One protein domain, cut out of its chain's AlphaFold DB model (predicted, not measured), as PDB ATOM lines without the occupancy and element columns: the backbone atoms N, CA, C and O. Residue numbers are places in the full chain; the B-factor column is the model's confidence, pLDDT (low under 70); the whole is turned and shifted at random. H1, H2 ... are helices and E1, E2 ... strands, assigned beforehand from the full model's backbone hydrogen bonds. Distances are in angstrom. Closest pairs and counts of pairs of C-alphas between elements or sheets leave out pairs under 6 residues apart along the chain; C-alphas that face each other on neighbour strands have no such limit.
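This is residues 25 to 78 of the 80 residues of an uncharacterized protein of Tateyamaria sp. ANG-S1 (UniProt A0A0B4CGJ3). What shape does the backbone make? It is one small sheet of four strands, curled like part of a barrel, with the long unnamed loop of residues 35 to 48 making one end of the longest axis and the short helix H1 beside the strands. What is it built of? The printed part has 54 residues, mostly strand by class, with E1, E2, E3, H1 and E4 in that order along the chain; across the antiparallel sheet the order is E3, E2, E1, E4. How large and how dense is it? It is elongated, spanning 35 by 18 by 14 A, and only just compact, close to loose, with a radius of gyration of the C-alphas of 11.7 A.

Where does the first strand run? E1, residues 25 to 34, starts with C-alpha 25 at (109.566, 88.351, 110.561), measures 25.0 A and bends by 58 degrees at residue 31. What follows it? E2, residues 49 to 55, measures 17.2 A, and E3, residues 59 to 63, measures 13.5 A. Where are the helix and the last strand? H1, residues 64 to 67, measures 4.7 A. E4, residues 74 to 77, measures 9.9 A and ends with C-alpha 77 at (105.343, 91.579, 109.286).

Which strands pair with E1? Its pairing is staggered: residues 25 to 28 pair with E4 and residues 28 to 34 with E2. Antiparallel E4 stands at 116 degrees, with N 27 and O 75 2.8 A apart; the hairpin partner E2 stands at 145 degrees, with N 53 and O 31 2.7 A apart. How does E3 continue the sheet? E2 and E3 form an antiparallel hairpin at 166 degrees, with N 54 and O 60 2.8 A apart. E1, E2 and E3 are a meander, each strand the antiparallel neighbour of the one before, and the edge strands are E3 and E4. Where is H1? It is on the sheet but at the sheet's level, with a height of 2.7 A; its closest C-alphas to E2 are those of Thr 64 and Thr 50, 5.1 A apart. H1 is too short for an O i to N i+4 pair, and its one O i to N i+3 pair is within hydrogen-bond range.

How far does it reach? The two C-alphas farthest apart, those of Gly 38 and His 78, are 36.3 A apart, and the sheet is strongly twisted. How are the elements linked? The link from E1 to E2 is long, with 14 residues; E2 to E3 and E3 to H1 are tight, and H1 to E4 is short. Is the model whole and confident? The printed part has no cut; its mean pLDDT is 85.1, and residues 65 to 67 are under 70.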
ATOM      1  N   SER A  25     109.495  89.808 110.410       89.06
ATOM      2  CA  SER A  25     109.566  88.351 110.561       89.06
ATOM      3  C   SER A  25     108.627  87.629 109.594       89.06
ATOM      4  O   SER A  25     107.528  88.116 109.294       89.06
ATOM      5  N   PRO A  26     109.036  86.448 109.097       91.31
ATOM      6  CA  PRO A  26     108.190  85.643 108.237       91.31
ATOM      7  C   PRO A  26     107.016  85.060 109.014       91.31
ATOM      8  O   PRO A  26     107.187  84.471 110.079       91.31
ATOM      9  N   HIS A  27     105.829  85.198 108.437       92.12
ATOM     10  CA  HIS A  27     104.613  84.560 108.908       92.12
ATOM     11  C   HIS A  27     103.985  83.745 107.778       92.12
ATOM     12  O   HIS A  27     103.964  84.160 106.614       92.12
ATOM     13  N   LEU A  28     103.471  82.574 108.133       93.44
ATOM     14  CA  LEU A  28     102.830  81.632 107.226       93.44
ATOM     15  C   LEU A  28     101.319  81.822 107.240       93.44
ATOM     16  O   LEU A  28     100.734  82.095 108.287       93.44
ATOM     17  N   LEU A  29     100.683  81.659 106.083       92.94
ATOM     18  CA  LEU A  29      99.232  81.673 105.970       92.94
ATOM     19  C   LEU A  29      98.647  80.516 106.784       92.94
ATOM     20  O   LEU A  29      98.885  79.349 106.482       92.94
ATOM     21  N   PHE A  30      97.874  80.855 107.807       94.19
ATOM     22  CA  PHE A  30      97.240  79.894 108.698       94.19
ATOM     23  C   PHE A  30      95.779  79.661 108.318       94.19
ATOM     24  O   PHE A  30      95.342  78.524 108.158       94.19
ATOM     25  N   SER A  31      95.019  80.740 108.144       92.00
ATOM     26  CA  SER A  31      93.623  80.671 107.715       92.00
ATOM     27  C   SER A  31      93.281  81.829 106.792       92.00
ATOM     28  O   SER A  31      94.001  82.822 106.714       92.00
ATOM     29  N   TYR A  32      92.191  81.700 106.051       90.94
ATOM     30  CA  TYR A  32      91.710  82.737 105.153       90.94
ATOM     31  C   TYR A  32      90.196  82.660 105.030       90.94
ATOM     32  O   TYR A  32      89.590  81.607 105.226       90.94
ATOM     33  N   THR A  33      89.593  83.785 104.676       89.88
ATOM     34  CA  THR A  33      88.190  83.873 104.279       89.88
ATOM     35  C   THR A  33      88.117  84.395 102.850       89.88
ATOM     36  O   THR A  33      88.989  85.145 102.403       89.88
ATOM     37  N   PHE A  34      87.116  83.950 102.098       89.62
ATOM     38  CA  PHE A  34      86.903  84.355 100.712       89.62
ATOM     39  C   PHE A  34      85.412  84.525 100.432       89.62
ATOM     40  O   PHE A  34      84.577  83.968 101.144       89.62
ATOM     41  N   LEU A  35      85.089  85.330  99.420       85.94
ATOM     42  CA  LEU A  35      83.720  85.479  98.937       85.94
ATOM     43  C   LEU A  35      83.281  84.176  98.277       85.94
ATOM     44  O   LEU A  35      83.920  83.716  97.328       85.94
ATOM     45  N   ASP A  36      82.194  83.603  98.783       83.56
ATOM     46  CA  ASP A  36      81.557  82.458  98.150       83.56
ATOM     47  C   ASP A  36      80.918  82.905  96.829       83.56
ATOM     48  O   ASP A  36      80.124  83.845  96.776       83.56
ATOM     49  N   ASN A  37      81.318  82.248  95.748       79.12
ATOM     50  CA  ASN A  37      80.850  82.473  94.387       79.12
ATOM     51  C   ASN A  37      79.816  81.420  93.949       79.12
ATOM     52  O   ASN A  37      79.512  81.324  92.762       79.12
ATOM     53  N   GLY A  38      79.296  80.630  94.893       82.00
ATOM     54  CA  GLY A  38      78.383  79.520  94.638       82.00
ATOM     55  C   GLY A  38      79.093  78.205  94.309       82.00
ATOM     56  O   GLY A  38      78.418  77.197  94.122       82.00
ATOM     57  N   ASP A  39      80.431  78.197  94.252       82.94
ATOM     58  CA  ASP A  39      81.247  77.007  93.983       82.94
ATOM     59  C   ASP A  39      82.574  77.036  94.774       82.94
ATOM     60  O   ASP A  39      83.684  77.009  94.235       82.94
ATOM     61  N   ALA A  40      82.459  77.128  96.103       77.94
ATOM     62  CA  ALA A  40      83.580  77.349  97.022       77.94
ATOM     63  C   ALA A  40      84.717  76.305  96.929       77.94
ATOM     64  O   ALA A  40      85.896  76.613  97.172       77.94
ATOM     65  N   HIS A  41      84.385  75.060  96.580       81.75
ATOM     66  CA  HIS A  41      85.339  73.952  96.544       81.75
ATOM     67  C   HIS A  41      86.029  73.776  95.192       81.75
ATOM     68  O   HIS A  41      87.032  73.065  95.124       81.75
ATOM     69  N   ASN A  42      85.572  74.459  94.143       82.44
ATOM     70  CA  ASN A  42      86.176  74.360  92.828       82.44
ATOM     71  C   ASN A  42      87.504  75.143  92.753       82.44
ATOM     72  O   ASN A  42      87.525  76.363  92.933       82.44
ATOM     73  N   PRO A  43      88.640  74.470  92.492       79.94
ATOM     74  CA  PRO A  43      89.944  75.121  92.431       79.94
ATOM     75  C   PRO A  43      90.183  75.896  91.126       79.94
ATOM     76  O   PRO A  43      91.162  76.635  91.053       79.94
ATOM     77  N   THR A  44      89.342  75.732  90.095       84.00
ATOM     78  CA  THR A  44      89.531  76.395  88.793       84.00
ATOM     79  C   THR A  44      88.915  77.787  88.733       84.00
ATOM     80  O   THR A  44      89.209  78.542  87.808       84.00
ATOM     81  N   VAL A  45      88.056  78.146  89.692       80.38
ATOM     82  CA  VAL A  45      87.437  79.473  89.746       80.38
ATOM     83  C   VAL A  45      88.313  80.418  90.565       80.38
ATOM     84  O   VAL A  45      88.831  80.060  91.624       80.38
ATOM     85  N   ALA A  46      88.488  81.648  90.078       77.44
ATOM     86  CA  ALA A  46      89.251  82.663  90.790       77.44
ATOM     87  C   ALA A  46      88.592  82.980  92.145       77.44
ATOM     88  O   ALA A  46      87.468  83.480  92.196       77.44
ATOM     89  N   ARG A  47      89.305  82.707  93.244       82.69
ATOM     90  CA  ARG A  47      88.864  83.048  94.602       82.69
ATOM     91  C   ARG A  47      89.195  84.499  94.916       82.69
ATOM     92  O   ARG A  47      90.339  84.924  94.761       82.69
ATOM     93  N   GLN A  48      88.202  85.237  95.399       85.06
ATOM     94  CA  GLN A  48      88.400  86.569  95.957       85.06
ATOM     95  C   GLN A  48      88.483  86.457  97.473       85.06
ATOM     96  O   GLN A  48      87.472  86.309  98.158       85.06
ATOM     97  N   TYR A  49      89.702  86.487  97.998       87.31
ATOM     98  CA  TYR A  49      89.929  86.445  99.436       87.31
ATOM     99  C   TYR A  49      89.492  87.774 100.067       87.31
ATOM    100  O   TYR A  49      89.637  88.818  99.431       87.31
ATOM    101  N   THR A  50      88.988  87.756 101.305       88.94
ATOM    102  CA  THR A  50      88.521  88.933 102.078       88.94
ATOM    103  C   THR A  50      89.358  89.177 103.335       88.94
ATOM    104  O   THR A  50      89.630  90.326 103.701       88.94
ATOM    105  N   SER A  51      89.834  88.108 103.973       90.38
ATOM    106  CA  SER A  51      90.839  88.184 105.031       90.38
ATOM    107  C   SER A  51      91.821  87.021 104.963       90.38
ATOM    108  O   SER A  51      91.482  85.922 104.525       90.38
ATOM    109  N   CYS A  52      93.036  87.270 105.438       91.38
ATOM    110  CA  CYS A  52      94.049  86.250 105.658       91.38
ATOM    111  C   CYS A  52      94.559  86.381 107.093       91.38
ATOM    112  O   CYS A  52      94.846  87.487 107.557       91.38
ATOM    113  N   THR A  53      94.728  85.256 107.764       93.31
ATOM    114  CA  THR A  53      95.350  85.158 109.078       93.31
ATOM    115  C   THR A  53      96.699  84.491 108.916       93.31
ATOM    116  O   THR A  53      96.797  83.392 108.369       93.31
ATOM    117  N   TYR A  54      97.732  85.152 109.410       93.69
ATOM    118  CA  TYR A  54      99.108  84.703 109.361       93.69
ATOM    119  C   TYR A  54      99.610  84.342 110.757       93.69
ATOM    120  O   TYR A  54      99.310  85.039 111.730       93.69
ATOM    121  N   TYR A  55     100.394  83.270 110.827       92.94
ATOM    122  CA  TYR A  55     100.999  82.750 112.046       92.94
ATOM    123  C   TYR A  55     102.527  82.725 111.940       92.94
ATOM    124  O   TYR A  55     103.091  82.325 110.920       92.94
ATOM    125  N   GLY A  56     103.195  83.160 113.003       87.88
ATOM    126  CA  GLY A  56     104.648  83.238 113.115       87.88
ATOM    127  C   GLY A  56     105.032  83.630 114.536       87.88
ATOM    128  O   GLY A  56     104.515  83.057 115.493       87.88
ATOM    129  N   TRP A  57     105.899  84.634 114.690       84.62
ATOM    130  CA  TRP A  57     106.221  85.180 116.018       84.62
ATOM    131  C   TRP A  57     105.037  85.900 116.685       84.62
ATOM    132  O   TRP A  57     105.058  86.113 117.894       84.62
ATOM    133  N   GLY A  58     104.007  86.240 115.911       84.56
ATOM    134  CA  GLY A  58     102.721  86.737 116.380       84.56
ATOM    135  C   GLY A  58     101.569  86.276 115.485       84.56
ATOM    136  O   GLY A  58     101.763  85.572 114.490       84.56
ATOM    137  N   TRP A  59     100.353  86.685 115.852       87.75
ATOM    138  CA  TRP A  59      99.165  86.541 115.012       87.75
ATOM    139  C   TRP A  59      98.914  87.843 114.263       87.75
ATOM    140  O   TRP A  59      98.773  88.896 114.881       87.75
ATOM    141  N   HIS A  60      98.801  87.763 112.939       86.88
ATOM    142  CA  HIS A  60      98.470  88.917 112.110       86.88
ATOM    143  C   HIS A  60      97.281  88.601 111.212       86.88
ATOM    144  O   HIS A  60      97.371  87.764 110.316       86.88
ATOM    145  N   THR A  61      96.176  89.313 111.419       88.50
ATOM    146  CA  THR A  61      95.022  89.261 110.517       88.50
ATOM    147  C   THR A  61      95.043  90.481 109.618       88.50
ATOM    148  O   THR A  61      95.045  91.616 110.090       88.50
ATOM    149  N   VAL A  62      95.035  90.245 108.312       86.25
ATOM    150  CA  VAL A  62      95.049  91.296 107.298       86.25
ATOM    151  C   VAL A  62      93.812  91.203 106.431       86.25
ATOM    152  O   VAL A  62      93.376  90.114 106.049       86.25
ATOM    153  N   LYS A  63      93.244  92.363 106.106       84.06
ATOM    154  CA  LYS A  63      92.184  92.456 105.109       84.06
ATOM    155  C   LYS A  63      92.835  92.461 103.732       84.06
ATOM    156  O   LYS A  63      93.810  93.160 103.482       84.06
ATOM    157  N   THR A  64      92.303  91.662 102.824       76.19
ATOM    158  CA  THR A  64      92.854  91.508 101.468       76.19
ATOM    159  C   THR A  64      92.503  92.661 100.540       76.19
ATOM    160  O   THR A  64      93.034  92.710  99.429       76.19
ATOM    161  N   ALA A  65      91.663  93.608 100.979       65.19
ATOM    162  CA  ALA A  65      91.513  94.906 100.321       65.19
ATOM    163  C   ALA A  65      92.889  95.564 100.093       65.19
ATOM    164  O   ALA A  65      93.139  96.121  99.029       65.19
ATOM    165  N   ASP A  66      93.822  95.353 101.025       62.28
ATOM    166  CA  ASP A  66      95.197  95.860 100.972       62.28
ATOM    167  C   ASP A  66      96.133  95.003 100.088       62.28
ATOM    168  O   ASP A  66      97.330  95.273  99.979       62.28
ATOM    169  N   GLN A  67      95.626  93.910  99.509       65.81
ATOM    170  CA  GLN A  67      96.388  92.885  98.775       65.81
ATOM    171  C   GLN A  67      95.685  92.453  97.472       65.81
ATOM    172  O   GLN A  67      95.922  91.351  96.972       65.81
ATOM    173  N   VAL A  68      94.799  93.293  96.920       72.12
ATOM    174  CA  VAL A  68      94.055  93.024  95.667       72.12
ATOM    175  C   VAL A  68      93.329  91.667  95.710       72.12
ATOM    176  O   VAL A  68      93.336  90.891  94.756       72.12
ATOM    177  N   GLY A  69      92.748  91.332  96.863       76.06
ATOM    178  CA  GLY A  69      91.982  90.099  97.033       76.06
ATOM    179  C   GLY A  69      92.819  88.818  97.046       76.06
ATOM    180  O   GLY A  69      92.250  87.759  96.807       76.06
ATOM    181  N   ARG A  70      94.140  88.877  97.292       82.44
ATOM    182  CA  ARG A  70      95.038  87.705  97.350       82.44
ATOM    183  C   ARG A  70      95.631  87.495  98.746       82.44
ATOM    184  O   ARG A  70      95.938  88.457  99.444       82.44
ATOM    185  N   CYS A  71      95.858  86.231  99.107       87.44
ATOM    186  CA  CYS A  71      96.608  85.826 100.299       87.44
ATOM    187  C   CYS A  71      97.917  85.132  99.881       87.44
ATOM    188  O   CYS A  71      97.871  83.961  99.494       87.44
ATOM    189  N   PRO A  72      99.087  85.797  99.920       88.06
ATOM    190  CA  PRO A  72     100.362  85.106  99.727       88.06
ATOM    191  C   PRO A  72     100.594  84.062 100.829       88.06
ATOM    192  O   PRO A  72     100.173  84.262 101.965       88.06
ATOM    193  N   ILE A  73     101.278  82.958 100.509       89.44
ATOM    194  CA  ILE A  73     101.557  81.870 101.469       89.44
ATOM    195  C   ILE A  73     102.476  82.352 102.597       89.44
ATOM    196  O   ILE A  73     102.279  81.993 103.755       89.44
ATOM    197  N   VAL A  74     103.462  83.181 102.259       90.88
ATOM    198  CA  VAL A  74     104.392  83.789 103.214       90.88
ATOM    199  C   VAL A  74     104.258  85.297 103.118       90.88
ATOM    200  O   VAL A  74     104.286  85.854 102.018       90.88
ATOM    201  N   ARG A  75     104.141  85.958 104.265       90.25
ATOM    202  CA  ARG A  75     104.168  87.415 104.358       90.25
ATOM    203  C   ARG A  75     105.051  87.841 105.519       90.25
ATOM    204  O   ARG A  75     105.061  87.195 106.564       90.25
ATOM    205  N   LEU A  76     105.810  88.910 105.316       89.81
ATOM    206  CA  LEU A  76     106.641  89.483 106.366       89.81
ATOM    207  C   LEU A  76     105.854  90.569 107.102       89.81
ATOM    208  O   LEU A  76     105.167  91.373 106.465       89.81
ATOM    209  N   PHE A  77     105.953  90.569 108.428       87.88
ATOM    210  CA  PHE A  77     105.343  91.579 109.286       87.88
ATOM    211  C   PHE A  77     106.375  92.123 110.262       87.88
ATOM    212  O   PHE A  77     107.157  91.365 110.837       87.88
ATOM    213  N   HIS A  78     106.356  93.435 110.468       82.81
ATOM    214  CA  HIS A  78     107.074  94.054 111.572       82.81
ATOM    215  C   HIS A  78     106.336  93.761 112.874       82.81
ATOM    216  O   HIS A  78     105.121  93.945 112.968       82.81
TER     217      HIS A  78